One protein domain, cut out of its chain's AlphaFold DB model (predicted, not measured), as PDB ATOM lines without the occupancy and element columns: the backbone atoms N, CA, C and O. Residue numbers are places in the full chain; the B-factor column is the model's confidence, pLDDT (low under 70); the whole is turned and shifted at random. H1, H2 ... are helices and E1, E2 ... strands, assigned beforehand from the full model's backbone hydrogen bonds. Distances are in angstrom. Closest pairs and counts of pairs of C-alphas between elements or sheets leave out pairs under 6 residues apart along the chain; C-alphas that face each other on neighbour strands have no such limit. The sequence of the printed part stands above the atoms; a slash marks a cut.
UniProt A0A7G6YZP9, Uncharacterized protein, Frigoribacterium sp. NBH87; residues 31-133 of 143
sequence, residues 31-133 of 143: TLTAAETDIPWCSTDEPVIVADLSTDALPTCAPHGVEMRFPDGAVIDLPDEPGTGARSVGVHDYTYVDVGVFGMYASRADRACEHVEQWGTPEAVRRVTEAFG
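Overview. This is residues 31 to 133 of the 143 residues of an uncharacterized protein of Frigoribacterium sp. NBH87 (UniProt A0A7G6YZP9). A four-stranded antiparallel sheet, E3 to E6, forms the middle layer, with the closing helix H2 slanting over one face and the short helix H1 and the small hairpin E1 and E2 on the side of the other face. A long unnamed stretch, residues 31 to 49, runs past one end of the sheet, from the side of H2 to the side of H1. The printed part has 103 residues, in the order H1 E1 E2 E3 E4 E5 E6 H2; the larger sheet has the order E3 - E4 - E5 - E6. The class is mixed, helices and strands, with 45 residues, under half, in named elements. The whole is compact, with a radius of gyration of the C-alphas of 13.0 A and spans of 37 by 30 by 21 A.

Along the chain. After residues 31 to 49, H1 takes residues 50 to 53, from C-alpha 50 at (-37.076, 48.084, -15.913), 5.4 A long. E1 is residues 67 to 69, 6.2 A, and E2 residues 75 to 77, 6.6 A. E3 is residues 84 to 89, 17.0 A; E4, residues 92 to 98, 20.4 A; E5, residues 104 to 110, 20.5 A; E6, residues 116 to 119, 10.3 A. H2 is residues 122 to 132, 15.5 A, with C-alpha 132 at (-40.281, 28.360, -15.345).

Arrangement. E3, E4, E5 and E6 form a meander, each strand the antiparallel neighbour of the one before, with E3 and E6 as edge strands. N 87 and O 94 are 2.9 A apart between E3 and E4, N 93 and O 109 2.8 A between E4 and E5, and N 117 and O 108 2.8 A between E5 and E6. H2 is on this sheet, at a height over the sheet of 9.1 A, over E5; the closest C-alphas, of Tyr 105 and Ala 124, are 5.8 A apart. On the local plane H2 and E5 stand at 59 degrees, only just slantwise to the strands. H1 is on the opposite face, at a height of 6.5 A, and its closest C-alpha to E6, that of Leu 53, is 5.5 A from that of Trp 119. The hairpin E1 and E2 is antiparallel, with N 68 and O 76 2.8 A apart; residues 48 to 49 pair, parallel, with residues 68 to 69 of E1. The closest C-alphas of E2 and E3, those of Ile 76 and Arg 87, are 7.0 A apart. In H2 every O i to N i+4 pair is within hydrogen-bond range; H1 is too short for such a pair.

Size, cuts and confidence. The C-alphas farthest apart, those of Ala 35 and Gly 90, are 38.2 A apart. The printed part has no cut. The link from H1 to E1, 13 residues, is long. The mean pLDDT of the printed part is 93.5, and no printed residue is under 70.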
ATOM      1  N   THR A  31     -30.818  26.973 -16.584       86.31
ATOM      2  CA  THR A  31     -29.443  26.503 -16.721       86.31
ATOM      3  C   THR A  31     -28.723  27.372 -17.733       86.31
ATOM      4  O   THR A  31     -29.096  27.417 -18.905       86.31
ATOM      5  N   LEU A  32     -27.673  28.042 -17.274       86.81
ATOM      6  CA  LEU A  32     -26.756  28.801 -18.110       86.81
ATOM      7  C   LEU A  32     -25.428  28.047 -18.184       86.81
ATOM      8  O   LEU A  32     -24.966  27.462 -17.201       86.81
ATOM      9  N   THR A  33     -24.809  28.033 -19.358       89.88
ATOM     10  CA  THR A  33     -23.438  27.531 -19.490       89.88
ATOM     11  C   THR A  33     -22.454  28.491 -18.819       89.88
ATOM     12  O   THR A  33     -22.743  29.672 -18.656       89.88
ATOM     13  N   ALA A  34     -21.246  28.017 -18.503       87.19
ATOM     14  CA  ALA A  34     -20.213  28.870 -17.911       87.19
ATOM     15  C   ALA A  34     -19.899  30.114 -18.766       87.19
ATOM     16  O   ALA A  34     -19.667  31.183 -18.219       87.19
ATOM     17  N   ALA A  35     -19.932  29.989 -20.098       89.88
ATOM     18  CA  ALA A  35     -19.724  31.115 -21.009       89.88
ATOM     19  C   ALA A  35     -20.902  32.102 -21.009       89.88
ATOM     20  O   ALA A  35     -20.718  33.286 -21.254       89.88
ATOM     21  N   GLU A  36     -22.115  31.624 -20.734       92.31
ATOM     22  CA  GLU A  36     -23.307  32.469 -20.650       92.31
ATOM     23  C   GLU A  36     -23.395  33.209 -19.316       92.31
ATOM     24  O   GLU A  36     -24.043  34.246 -19.249       92.31
ATOM     25  N   THR A  37     -22.726  32.716 -18.273       89.94
ATOM     26  CA  THR A  37     -22.556  33.428 -16.998       89.94
ATOM     27  C   THR A  37     -21.303  34.308 -16.965       89.94
ATOM     28  O   THR A  37     -21.119  35.065 -16.018       89.94
ATOM     29  N   ASP A  38     -20.425  34.204 -17.968       92.19
ATOM     30  CA  ASP A  38     -19.158  34.943 -18.049       92.19
ATOM     31  C   ASP A  38     -19.377  36.342 -18.643       92.19
ATOM     32  O   ASP A  38     -18.962  36.664 -19.757       92.19
ATOM     33  N   ILE A  39     -20.101  37.169 -17.891       94.44
ATOM     34  CA  ILE A  39     -20.333  38.583 -18.181       94.44
ATOM     35  C   ILE A  39     -19.762  39.421 -17.025       94.44
ATOM     36  O   ILE A  39     -20.013  39.107 -15.859       94.44
ATOM     37  N   PRO A  40     -18.968  40.476 -17.295       94.88
ATOM     38  CA  PRO A  40     -18.438  41.315 -16.227       94.88
ATOM     39  C   PRO A  40     -19.563  42.062 -15.507       94.88
ATOM     40  O   PRO A  40     -20.615  42.334 -16.077       94.88
ATOM     41  N   TRP A  41     -19.339  42.442 -14.257       93.69
ATOM     42  CA  TRP A  41     -20.308  43.237 -13.507       93.69
ATOM     43  C   TRP A  41     -20.231  44.713 -13.894       93.69
ATOM     44  O   TRP A  41     -19.158  45.226 -14.240       93.69
ATOM     45  N   CYS A  42     -21.373  45.396 -13.881       94.50
ATOM     46  CA  CYS A  42     -21.419  46.819 -14.188       94.50
ATOM     47  C   CYS A  42     -20.694  47.615 -13.098       94.50
ATOM     48  O   CYS A  42     -20.866  47.364 -11.917       94.50
ATOM     49  N   SER A  43     -19.873  48.588 -13.498       89.75
ATOM     50  CA  SER A  43     -19.105  49.427 -12.558       89.75
ATOM     51  C   SER A  43     -19.825  50.717 -12.157       89.75
ATOM     52  O   SER A  43     -19.249  51.547 -11.455       89.75
ATOM     53  N   THR A  44     -21.048  50.918 -12.649       83.56
ATOM     54  CA  THR A  44     -21.851  52.115 -12.415       83.56
ATOM     55  C   THR A  44     -22.920  51.844 -11.367       83.56
ATOM     56  O   THR A  44     -23.586  50.816 -11.404       83.56
ATOM     57  N   ASP A  45     -23.131  52.814 -10.476       85.62
ATOM     58  CA  ASP A  45     -24.184  52.775  -9.449       85.62
ATOM     59  C   ASP A  45     -25.540  53.283  -9.986       85.62
ATOM     60  O   ASP A  45     -26.373  53.822  -9.250       85.62
ATOM     61  N   GLU A  46     -25.748  53.207 -11.302       93.88
ATOM     62  CA  GLU A  46     -26.967  53.705 -11.930       93.88
ATOM     63  C   GLU A  46     -28.121  52.718 -11.708       93.88
ATOM     64  O   GLU A  46     -27.950  51.518 -11.931       93.88
ATOM     65  N   PRO A  47     -29.311  53.198 -11.302       95.94
ATOM     66  CA  PRO A  47     -30.471  52.334 -11.159       95.94
ATOM     67  C   PRO A  47     -30.841  51.645 -12.473       95.94
ATOM     68  O   PRO A  47     -30.885  52.279 -13.530       95.94
ATOM     69  N   VAL A  48     -31.215  50.370 -12.389       96.88
ATOM     70  CA  VAL A  48     -31.799  49.631 -13.508       96.88
ATOM     71  C   VAL A  48     -33.229  50.114 -13.718       96.88
ATOM     72  O   VAL A  48     -34.103  49.904 -12.874       96.88
ATOM     73  N   ILE A  49     -33.491  50.750 -14.855       97.69
ATOM     74  CA  ILE A  49     -34.846  51.133 -15.253       97.69
ATOM     75  C   ILE A  49     -35.474  49.959 -15.999       97.69
ATOM     76  O   ILE A  49     -35.070  49.626 -17.109       97.69
ATOM     77  N   VAL A  50     -36.480  49.327 -15.393       97.44
ATOM     78  CA  VAL A  50     -37.076  48.084 -15.913       97.44
ATOM     79  C   VAL A  50     -37.636  48.255 -17.326       97.44
ATOM     80  O   VAL A  50     -37.492  47.366 -18.158       97.44
ATOM     81  N   ALA A  51     -38.217  49.418 -17.632       97.25
ATOM     82  CA  ALA A  51     -38.746  49.710 -18.965       97.25
ATOM     83  C   ALA A  51     -37.675  49.660 -20.072       97.25
ATOM     84  O   ALA A  51     -38.002  49.324 -21.209       97.25
ATOM     85  N   ASP A  52     -36.413  49.942 -19.734       96.94
ATOM     86  CA  ASP A  52     -35.296  49.972 -20.683       96.94
ATOM     87  C   ASP A  52     -34.712  48.572 -20.944       96.94
ATOM     88  O   ASP A  52     -33.935  48.388 -21.881       96.94
ATOM     89  N   LEU A  53     -35.111  47.563 -20.156       97.00
ATOM     90  CA  LEU A  53     -34.702  46.170 -20.364       97.00
ATOM     91  C   LEU A  53     -35.308  45.571 -21.641       97.00
ATOM     92  O   LEU A  53     -34.753  44.623 -22.193       97.00
ATOM     93  N   SER A  54     -36.437  46.107 -22.117       97.38
ATOM     94  CA  SER A  54     -37.093  45.666 -23.352       97.38
ATOM     95  C   SER A  54     -36.356  46.196 -24.582       97.38
ATOM     96  O   SER A  54     -36.728  47.208 -25.177       97.38
ATOM     97  N   THR A  55     -35.288  45.496 -24.955       95.69
ATOM     98  CA  THR A  55     -34.368  45.869 -26.033       95.69
ATOM     99  C   THR A  55     -33.810  44.635 -26.741       95.69
ATOM    100  O   THR A  55     -33.678  43.571 -26.146       95.69
ATOM    101  N   ASP A  56     -33.445  44.773 -28.017       95.31
ATOM    102  CA  ASP A  56     -32.743  43.720 -28.769       95.31
ATOM    103  C   ASP A  56     -31.223  43.723 -28.509       95.31
ATOM    104  O   ASP A  56     -30.503  42.826 -28.952       95.31
ATOM    105  N   ALA A  57     -30.707  44.749 -27.823       95.31
ATOM    106  CA  ALA A  57     -29.289  44.861 -27.515       95.31
ATOM    107  C   ALA A  57     -28.906  43.948 -26.343       95.31
ATOM    108  O   ALA A  57     -29.481  44.035 -25.260       95.31
ATOM    109  N   LEU A  58     -27.889  43.109 -26.543       94.44
ATOM    110  CA  LEU A  58     -27.318  42.323 -25.453       94.44
ATOM    111  C   LEU A  58     -26.538  43.229 -24.488       94.44
ATOM    112  O   LEU A  58     -25.868  44.168 -24.941       94.44
ATOM    113  N   PRO A  59     -26.596  42.956 -23.173       94.00
ATOM    114  CA  PRO A  59     -25.812  43.696 -22.196       94.00
ATOM    115  C   PRO A  59     -24.311  43.496 -22.426       94.00
ATOM    116  O   PRO A  59     -23.855  42.474 -22.937       94.00
ATOM    117  N   THR A  60     -23.522  44.466 -21.977       94.69
ATOM    118  CA  THR A  60     -22.060  44.319 -21.881       94.69
ATOM    119  C   THR A  60     -21.598  44.015 -20.459       94.69
ATOM    120  O   THR A  60     -20.457  43.600 -20.274       94.69
ATOM    121  N   CYS A  61     -22.477  44.207 -19.473       95.12
ATOM    122  CA  CYS A  61     -22.243  43.904 -18.072       95.12
ATOM    123  C   CYS A  61     -23.545  43.496 -17.357       95.12
ATOM    124  O   CYS A  61     -24.631  43.858 -17.813       95.12
ATOM    125  N   ALA A  62     -23.435  42.769 -16.243       95.31
ATOM    126  CA  ALA A  62     -24.558  42.436 -15.366       95.31
ATOM    127  C   ALA A  62     -24.701  43.482 -14.240       95.31
ATOM    128  O   ALA A  62     -23.717  43.747 -13.536       95.31
ATOM    129  N   PRO A  63     -25.880  44.106 -14.057       94.75
ATOM    130  CA  PRO A  63     -26.106  45.051 -12.969       94.75
ATOM    131  C   PRO A  63     -26.186  44.327 -11.618       94.75
ATOM    132  O   PRO A  63     -26.711  43.219 -11.521       94.75
ATOM    133  N   HIS A  64     -25.679  44.967 -10.567       95.12
ATOM    134  CA  HIS A  64     -25.623  44.419  -9.212       95.12
ATOM    135  C   HIS A  64     -25.528  45.564  -8.191       95.12
ATOM    136  O   HIS A  64     -25.081  46.652  -8.543       95.12
ATOM    137  N   GLY A  65     -25.975  45.342  -6.953       95.25
ATOM    138  CA  GLY A  65     -25.847  46.301  -5.843       95.25
ATOM    139  C   GLY A  65     -26.596  47.632  -6.014       95.25
ATOM    140  O   GLY A  65     -26.371  48.565  -5.247       95.25
ATOM    141  N   VAL A  66     -27.470  47.744  -7.018       96.50
ATOM    142  CA  VAL A  66     -28.199  48.972  -7.373       96.50
ATOM    143  C   VAL A  66     -29.708  48.781  -7.285       96.50
ATOM    144  O   VAL A  66     -30.224  47.665  -7.293       96.50
ATOM    145  N   GLU A  67     -30.444  49.885  -7.246       97.19
ATOM    146  CA  GLU A  67     -31.903  49.850  -7.319       97.19
ATOM    147  C   GLU A  67     -32.382  49.423  -8.713       97.19
ATOM    148  O   GLU A  67     -31.974  49.983  -9.728       97.19
ATOM    149  N   MET A  68     -33.341  48.506  -8.761       97.12
ATOM    150  CA  MET A  68     -34.197  48.251  -9.912       97.12
ATOM    151  C   MET A  68     -35.525  48.987  -9.732       97.12
ATOM    152  O   MET A  68     -36.214  48.804  -8.727       97.12
ATOM    153  N   ARG A  69     -35.904  49.804 -10.718       97.75
ATOM    154  CA  ARG A  69     -37.076  50.685 -10.661       97.75
ATOM    155  C   ARG A  69     -38.110  50.307 -11.713       97.75
ATOM    156  O   ARG A  69     -37.831  50.331 -12.914       97.75
ATOM    157  N   PHE A  70     -39.320  50.013 -11.249       97.31
ATOM    158  CA  PHE A  70     -40.466  49.682 -12.089       97.31
ATOM    159  C   PHE A  70     -41.223  50.945 -12.539       97.31
ATOM    160  O   PHE A  70     -41.143  51.984 -11.875       97.31
ATOM    161  N   PRO A  71     -41.984  50.886 -13.651       96.19
ATOM    162  CA  PRO A  71     -42.693  52.051 -14.198       96.19
ATOM    163  C   PRO A  71     -43.715  52.704 -13.253       96.19
ATOM    164  O   PRO A  71     -44.047  53.876 -13.417       96.19
ATOM    165  N   ASP A  72     -44.224  51.964 -12.270       94.50
ATOM    166  CA  ASP A  72     -45.151  52.451 -11.241       94.50
ATOM    167  C   ASP A  72     -44.463  53.023  -9.994       94.50
ATOM    168  O   ASP A  72     -45.139  53.444  -9.053       94.50
ATOM    169  N   GLY A  73     -43.130  53.061  -9.986       94.88
ATOM    170  CA  GLY A  73     -42.328  53.551  -8.871       94.88
ATOM    171  C   GLY A  73     -42.012  52.500  -7.808       94.88
ATOM    172  O   GLY A  73     -41.388  52.854  -6.806       94.88
ATOM    173  N   ALA A  74     -42.401  51.232  -7.988       95.62
ATOM    174  CA  ALA A  74     -41.907  50.163  -7.127       95.62
ATOM    175  C   ALA A  74     -40.392  49.971  -7.312       95.62
ATOM    176  O   ALA A  74     -39.852  50.143  -8.409       95.62
ATOM    177  N   VAL A  75     -39.708  49.618  -6.220       96.31
ATOM    178  CA  VAL A  75     -38.250  49.444  -6.193       96.31
ATOM    179  C   VAL A  75     -37.881  48.099  -5.576       96.31
ATOM    180  O   VAL A  75     -38.414  47.702  -4.529       96.31
ATOM    181  N   ILE A  76     -36.942  47.416  -6.222       95.56
ATOM    182  CA  ILE A  76     -36.249  46.240  -5.695       95.56
ATOM    183  C   ILE A  76     -34.762  46.574  -5.625       95.56
ATOM    184  O   ILE A  76     -34.187  46.988  -6.622       95.56
ATOM    185  N   ASP A  77     -34.142  46.382  -4.466       95.81
ATOM    186  CA  ASP A  77     -32.690  46.497  -4.336       95.81
ATOM    187  C   ASP A  77     -32.047  45.220  -4.883       95.81
ATOM    188  O   ASP A  77     -32.353  44.120  -4.407       95.81
ATOM    189  N   LEU A  78     -31.192  45.350  -5.900       95.69
ATOM    190  CA  LEU A  78     -30.435  44.216  -6.411       95.69
ATOM    191  C   LEU A  78     -29.337  43.831  -5.404       95.69
ATOM    192  O   LEU A  78     -28.697  44.713  -4.827       95.69
ATOM    193  N   PRO A  79     -29.093  42.528  -5.193       94.19
ATOM    194  CA  PRO A  79     -28.006  42.051  -4.350       94.19
ATOM    195  C   PRO A  79     -26.638  42.420  -4.931       94.19
ATOM    196  O   PRO A  79     -26.508  42.706  -6.120       94.19
ATOM    197  N   ASP A  80     -25.605  42.357  -4.088       92.50
ATOM    198  CA  ASP A  80     -24.214  42.658  -4.464       92.50
ATOM    199  C   ASP A  80     -23.658  41.722  -5.553       92.50
ATOM    200  O   ASP A  80     -22.669  42.058  -6.200       92.50
ATOM    201  N   GLU A  81     -24.282  40.563  -5.768       91.62
ATOM    202  CA  GLU A  81     -23.940  39.591  -6.810       91.62
ATOM    203  C   GLU A  81     -25.146  39.387  -7.744       91.62
ATOM    204  O   GLU A  81     -26.272  39.322  -7.243       91.62
ATOM    205  N   PRO A  82     -24.962  39.243  -9.073       90.06
ATOM    206  CA  PRO A  82     -26.064  38.950  -9.990       90.06
ATOM    207  C   PRO A  82     -26.850  37.702  -9.576       90.06
ATOM    208  O   PRO A  82     -26.283  36.698  -9.141       90.06
ATOM    209  N   GLY A  83     -28.172  37.751  -9.719       89.88
ATOM    210  CA  GLY A  83     -29.030  36.670  -9.253       89.88
ATOM    211  C   GLY A  83     -30.502  36.904  -9.545       89.88
ATOM    212  O   GLY A  83     -30.865  37.584 -10.503       89.88
ATOM    213  N   THR A  84     -31.363  36.326  -8.714       91.69
ATOM    214  CA  THR A  84     -32.819  36.420  -8.857       91.69
ATOM    215  C   THR A  84     -33.437  36.932  -7.567       91.69
ATOM    216  O   THR A  84     -32.868  36.782  -6.482       91.69
ATOM    217  N   GLY A  85     -34.618  37.529  -7.674       90.69
ATOM    218  CA  GLY A  85     -35.342  37.991  -6.504       90.69
ATOM    219  C   GLY A  85     -36.793  38.301  -6.813       90.69
ATOM    220  O   GLY A  85     -37.212  38.400  -7.966       90.69
ATOM    221  N   ALA A  86     -37.571  38.426  -5.745       90.88
ATOM    222  CA  ALA A  86     -38.987  38.721  -5.819       90.88
ATOM    223  C   ALA A  86     -39.402  39.625  -4.660       90.88
ATOM    224  O   ALA A  86     -38.844  39.553  -3.561       90.88
ATOM    225  N   ARG A  87     -40.409  40.459  -4.903       90.56
ATOM    226  CA  ARG A  87     -40.996  41.346  -3.903       90.56
ATOM    227  C   ARG A  87     -42.478  41.530  -4.189       90.56
ATOM    228  O   ARG A  87     -42.853  41.771  -5.325       90.56
ATOM    229  N   SER A  88     -43.301  41.520  -3.148       90.44
ATOM    230  CA  SER A  88     -44.719  41.886  -3.245       90.44
ATOM    231  C   SER A  88     -44.924  43.306  -2.717       90.44
ATOM    232  O   SER A  88     -44.507  43.622  -1.596       90.44
ATOM    233  N   VAL A  89     -45.569  44.178  -3.499       88.31
ATOM    234  CA  VAL A  89     -45.892  45.560  -3.098       88.31
ATOM    235  C   VAL A  89     -47.327  45.891  -3.491       88.31
ATOM    236  O   VAL A  89     -47.684  45.939  -4.666       88.31
ATOM    237  N   GLY A  90     -48.170  46.168  -2.492       88.25
ATOM    238  CA  GLY A  90     -49.582  46.458  -2.727       88.25
ATOM    239  C   GLY A  90     -50.298  45.257  -3.348       88.25
ATOM    240  O   GLY A  90     -50.343  44.189  -2.738       88.25
ATOM    241  N   VAL A  91     -50.872  45.453  -4.536       89.62
ATOM    242  CA  VAL A  91     -51.632  44.436  -5.289       89.62
ATOM    243  C   VAL A  91     -50.808  43.735  -6.370       89.62
ATOM    244  O   VAL A  91     -51.374  42.955  -7.130       89.62
ATOM    245  N   HIS A  92     -49.504  44.010  -6.437       93.25
ATOM    246  CA  HIS A  92     -48.623  43.456  -7.454       93.25
ATOM    247  C   HIS A  92     -47.475  42.656  -6.839       93.25
ATOM    248  O   HIS A  92     -46.948  43.009  -5.775       93.25
ATOM    249  N   ASP A  93     -47.073  41.628  -7.570       93.19
ATOM    250  CA  ASP A  93     -45.867  40.845  -7.366       93.19
ATOM    251  C   ASP A  93     -44.854  41.205  -8.449       93.19
ATOM    252  O   ASP A  93     -45.193  41.368  -9.620       93.19
ATOM    253  N   TYR A  94     -43.607  41.375  -8.032       94.50
ATOM    254  CA  TYR A  94     -42.504  41.800  -8.878       94.50
ATOM    255  C   TYR A  94     -41.409  40.754  -8.778       94.50
ATOM    256  O   TYR A  94     -41.064  40.320  -7.675       94.50
ATOM    257  N   THR A  95     -40.833  40.372  -9.910       94.44
ATOM    258  CA  THR A  95     -39.712  39.430  -9.952       94.44
ATOM    259  C   THR A  95     -38.636  39.931 -10.896       94.44
ATOM    260  O   THR A  95     -38.905  40.717 -11.806       94.44
ATOM    261  N   TYR A  96     -37.408  39.478 -10.674       95.56
ATOM    262  CA  TYR A  96     -36.321  39.642 -11.624       95.56
ATOM    263  C   TYR A  96     -35.417  38.412 -11.630       95.56
ATOM    264  O   TYR A  96     -35.313  37.681 -10.640       95.56
ATOM    265  N   VAL A  97     -34.754  38.204 -12.762       95.31
ATOM    266  CA  VAL A  97     -33.800  37.119 -12.982       95.31
ATOM    267  C   VAL A  97     -32.652  37.666 -13.822       95.31
ATOM    268  O   VAL A  97     -32.872  38.158 -14.928       95.31
ATOM    269  N   ASP A  98     -31.428  37.578 -13.315       95.00
ATOM    270  CA  ASP A  98     -30.234  37.722 -14.142       95.00
ATOM    271  C   ASP A  98     -30.095  36.500 -15.064       95.00
ATOM    272  O   ASP A  98     -30.119  35.352 -14.613       95.00
ATOM    273  N   VAL A  99     -29.988  36.752 -16.369       96.31
ATOM    274  CA  VAL A  99     -29.871  35.728 -17.418       96.31
ATOM    275  C   VAL A  99     -28.492  35.819 -18.092       96.31
ATOM    276  O   VAL A  99     -28.335  35.499 -19.272       96.31
ATOM    277  N   GLY A 100     -27.474  36.275 -17.354       95.12
ATOM    278  CA  GLY A 100     -26.092  36.377 -17.813       95.12
ATOM    279  C   GLY A 100     -25.934  37.237 -19.070       95.12
ATOM    280  O   GLY A 100     -26.447  38.353 -19.160       95.12
ATOM    281  N   VAL A 101     -25.244  36.706 -20.084       96.75
ATOM    282  CA  VAL A 101     -24.985  37.399 -21.364       96.75
ATOM    283  C   VAL A 101     -26.248  37.808 -22.129       96.75
ATOM    284  O   VAL A 101     -26.161  38.597 -23.069       96.75
ATOM    285  N   PHE A 102     -27.418  37.286 -21.754       97.00
ATOM    286  CA  PHE A 102     -28.697  37.618 -22.385       97.00
ATOM    287  C   PHE A 102     -29.399  38.812 -21.739       97.00
ATOM    288  O   PHE A 102     -30.381  39.309 -22.291       97.00
ATOM    289  N   GLY A 103     -28.884  39.311 -20.616       96.50
ATOM    290  CA  GLY A 103     -29.456  40.438 -19.892       96.50
ATOM    291  C   GLY A 103     -30.305  40.011 -18.720       96.50
ATOM    292  O   GLY A 103     -30.201  38.902 -18.207       96.50
ATOM    293  N   MET A 104     -31.132  40.946 -18.282       96.69
ATOM    294  CA  MET A 104     -31.981  40.779 -17.122       96.69
ATOM    295  C   MET A 104     -33.429  40.659 -17.571       96.69
ATOM    296  O   MET A 104     -33.891  41.394 -18.445       96.69
ATOM    297  N   TYR A 105     -34.128  39.722 -16.954       97.25
ATOM    298  CA  TYR A 105     -35.570  39.614 -17.006       97.25
ATOM    299  C   TYR A 105     -36.164  40.301 -15.780       97.25
ATOM    300  O   TYR A 105     -35.645  40.152 -14.672       97.25
ATOM    301  N   ALA A 106     -37.274  41.000 -15.965       97.56
ATOM    302  CA  ALA A 106     -38.106  41.487 -14.878       97.56
ATOM    303  C   ALA A 106     -39.580  41.317 -15.233       97.56
ATOM    304  O   ALA A 106     -39.958  41.363 -16.405       97.56
ATOM    305  N   SER A 107     -40.426  41.165 -14.222       97.00
ATOM    306  CA  SER A 107     -41.869  41.137 -14.426       97.00
ATOM    307  C   SER A 107     -42.636  41.782 -13.286       97.00
ATOM    308  O   SER A 107     -42.127  41.948 -12.175       97.00
ATOM    309  N   ARG A 108     -43.868  42.166 -13.612       95.56
ATOM    310  CA  ARG A 108     -44.896  42.628 -12.692       95.56
ATOM    311  C   ARG A 108     -46.169  41.863 -13.015       95.56
ATOM    312  O   ARG A 108     -46.611  41.889 -14.161       95.56
ATOM    313  N   ALA A 109     -46.779  41.256 -12.013       94.88
ATOM    314  CA  ALA A 109     -48.092  40.642 -12.120       94.88
ATOM    315  C   ALA A 109     -49.019  41.216 -11.049       94.88
ATOM    316  O   ALA A 109     -48.565  41.558  -9.956       94.88
ATOM    317  N   ASP A 110     -50.314  41.336 -11.330       92.06
ATOM    318  CA  ASP A 110     -51.290  41.427 -10.243       92.06
ATOM    319  C   ASP A 110     -51.403  40.078  -9.506       92.06
ATOM    320  O   ASP A 110     -51.029  39.030 -10.033       92.06
ATOM    321  N   ARG A 111     -51.930  40.081  -8.277       85.69
ATOM    322  CA  ARG A 111     -52.062  38.841  -7.482       85.69
ATOM    323  C   ARG A 111     -52.978  37.784  -8.103       85.69
ATOM    324  O   ARG A 111     -52.940  36.630  -7.691       85.69
ATOM    325  N   ALA A 112     -53.865  38.192  -9.009       86.44
ATOM    326  CA  ALA A 112     -54.756  37.276  -9.711       86.44
ATOM    327  C   ALA A 112     -54.100  36.701 -10.976       86.44
ATOM    328  O   ALA A 112     -54.679  35.817 -11.605       86.44
ATOM    329  N   CYS A 113     -52.907  37.185 -11.336       87.00
ATOM    330  CA  CYS A 113     -52.220  36.884 -12.580       87.00
ATOM    331  C   CYS A 113     -53.025  37.197 -13.844       87.00
ATOM    332  O   CYS A 113     -52.810  36.596 -14.896       87.00
ATOM    333  N   GLU A 114     -53.950  38.152 -13.761       88.62
ATOM    334  CA  GLU A 114     -54.771  38.567 -14.902       88.62
ATOM    335  C   GLU A 114     -54.065  39.636 -15.740       88.62
ATOM    336  O   GLU A 114     -54.237  39.693 -16.959       88.62
ATOM    337  N   HIS A 115     -53.235  40.458 -15.096       91.12
ATOM    338  CA  HIS A 115     -52.417  41.472 -15.748       91.12
ATOM    339  C   HIS A 115     -50.949  41.214 -15.449       91.12
ATOM    340  O   HIS A 115     -50.511  41.311 -14.303       91.12
ATOM    341  N   VAL A 116     -50.203  40.902 -16.506       93.38
ATOM    342  CA  VAL A 116     -48.779  40.597 -16.452       93.38
ATOM    343  C   VAL A 116     -48.031  41.488 -17.433       93.38
ATOM    344  O   VAL A 116     -48.371  41.566 -18.615       93.38
ATOM    345  N   GLU A 117     -46.967  42.108 -16.947       96.00
ATOM    346  CA  GLU A 117     -45.973  42.806 -17.750       96.00
ATOM    347  C   GLU A 117     -44.607  42.170 -17.550       96.00
ATOM    348  O   GLU A 117     -44.236  41.771 -16.447       96.00
ATOM    349  N   GLN A 118     -43.862  42.075 -18.645       96.50
ATOM    350  CA  GLN A 118     -42.543  41.463 -18.683       96.50
ATOM    351  C   GLN A 118     -41.599  42.373 -19.454       96.50
ATOM    352  O   GLN A 118     -41.982  42.980 -20.459       96.50
ATOM    353  N   TRP A 119     -40.361  42.434 -18.985       98.06
ATOM    354  CA  TRP A 119     -39.295  43.227 -19.568       98.06
ATOM    355  C   TRP A 119     -38.010  42.411 -19.625       98.06
ATOM    356  O   TRP A 119     -37.752  41.563 -18.770       98.06
ATOM    357  N   GLY A 120     -37.211  42.676 -20.646       97.56
ATOM    358  CA  GLY A 120     -35.989  41.942 -20.931       97.56
ATOM    359  C   GLY A 120     -35.768  41.817 -22.427       97.56
ATOM    360  O   GLY A 120     -36.655  42.104 -23.237       97.56
ATOM    361  N   THR A 121     -34.579  41.355 -22.797       98.00
ATOM    362  CA  THR A 121     -34.319  40.988 -24.188       98.00
ATOM    363  C   THR A 121     -35.225  39.821 -24.596       98.00
ATOM    364  O   THR A 121     -35.628  39.025 -23.736       98.00
ATOM    365  N   PRO A 122     -35.525  39.647 -25.898       97.44
ATOM    366  CA  PRO A 122     -36.321  38.507 -26.356       97.44
ATOM    367  C   PRO A 122     -35.767  37.156 -25.885       97.44
ATOM    368  O   PRO A 122     -36.524  36.242 -25.569       97.44
ATOM    369  N   GLU A 123     -34.441  37.038 -25.804       96.19
ATOM    370  CA  GLU A 123     -33.751  35.823 -25.380       96.19
ATOM    371  C   GLU A 123     -33.809  35.611 -23.859       96.19
ATOM    372  O   GLU A 123     -34.026  34.483 -23.417       96.19
ATOM    373  N   ALA A 124     -33.690  36.678 -23.058       96.50
ATOM    374  CA  ALA A 124     -33.867  36.598 -21.608       96.50
ATOM    375  C   ALA A 124     -35.289  36.139 -21.248       96.50
ATOM    376  O   ALA A 124     -35.451  35.193 -20.478       96.50
ATOM    377  N   VAL A 125     -36.308  36.745 -21.872       95.69
ATOM    378  CA  VAL A 125     -37.714  36.348 -21.685       95.69
ATOM    379  C   VAL A 125     -37.920  34.894 -22.110       95.69
ATOM    380  O   VAL A 125     -38.438  34.102 -21.329       95.69
ATOM    381  N   ARG A 126     -37.442  34.506 -23.303       94.31
ATOM    382  CA  ARG A 126     -37.568  33.130 -23.809       94.31
ATOM    383  C   ARG A 126     -36.991  32.105 -22.834       94.31
ATOM    384  O   ARG A 126     -37.644  31.105 -22.560       94.31
ATOM    385  N   ARG A 127     -35.789  32.343 -22.302       93.75
ATOM    386  CA  ARG A 127     -35.126  31.408 -21.379       93.75
ATOM    387  C   ARG A 127     -35.838  31.288 -20.038       93.75
ATOM    388  O   ARG A 127     -35.936  30.185 -19.511       93.75
ATOM    389  N   VAL A 128     -36.346  32.397 -19.501       92.69
ATOM    390  CA  VAL A 128     -37.138  32.384 -18.264       92.69
ATOM    391  C   VAL A 128     -38.445  31.621 -18.479       92.69
ATOM    392  O   VAL A 128     -38.761  30.745 -17.681       92.69
ATOM    393  N   THR A 129     -39.156  31.866 -19.582       90.69
ATOM    394  CA  THR A 129     -40.379  31.122 -19.925       90.69
ATOM    395  C   THR A 129     -40.109  29.635 -20.168       90.69
ATOM    396  O   THR A 129     -40.893  28.789 -19.754       90.69
ATOM    397  N   GLU A 130     -38.992  29.276 -20.805       89.06
ATOM    398  CA  GLU A 130     -38.615  27.871 -21.006       89.06
ATOM    399  C   GLU A 130     -38.256  27.153 -19.703       89.06
ATOM    400  O   GLU A 130     -38.532  25.961 -19.578       89.06
ATOM    401  N   ALA A 131     -37.645  27.861 -18.752       88.06
ATOM    402  CA  ALA A 131     -37.265  27.295 -17.463       88.06
ATOM    403  C   ALA A 131     -38.459  27.178 -16.504       88.06
ATOM    404  O   ALA A 131     -38.643  26.146 -15.871       88.06
ATOM    405  N   PHE A 132     -39.277  28.225 -16.405       84.38
ATOM    406  CA  PHE A 132     -40.281  28.360 -15.345       84.38
ATOM    407  C   PHE A 132     -41.731  28.317 -15.854       84.38
ATOM    408  O   PHE A 132     -42.665  28.388 -15.059       84.38
ATOM    409  N   GLY A 133     -41.931  28.175 -17.165       84.31
ATOM    410  CA  GLY A 133     -43.244  28.144 -17.804       84.31
ATOM    411  C   GLY A 133     -43.831  29.530 -18.083       84.31
ATOM    412  O   GLY A 133     -43.248  30.567 -17.767       84.31
TER     413      GLY A 133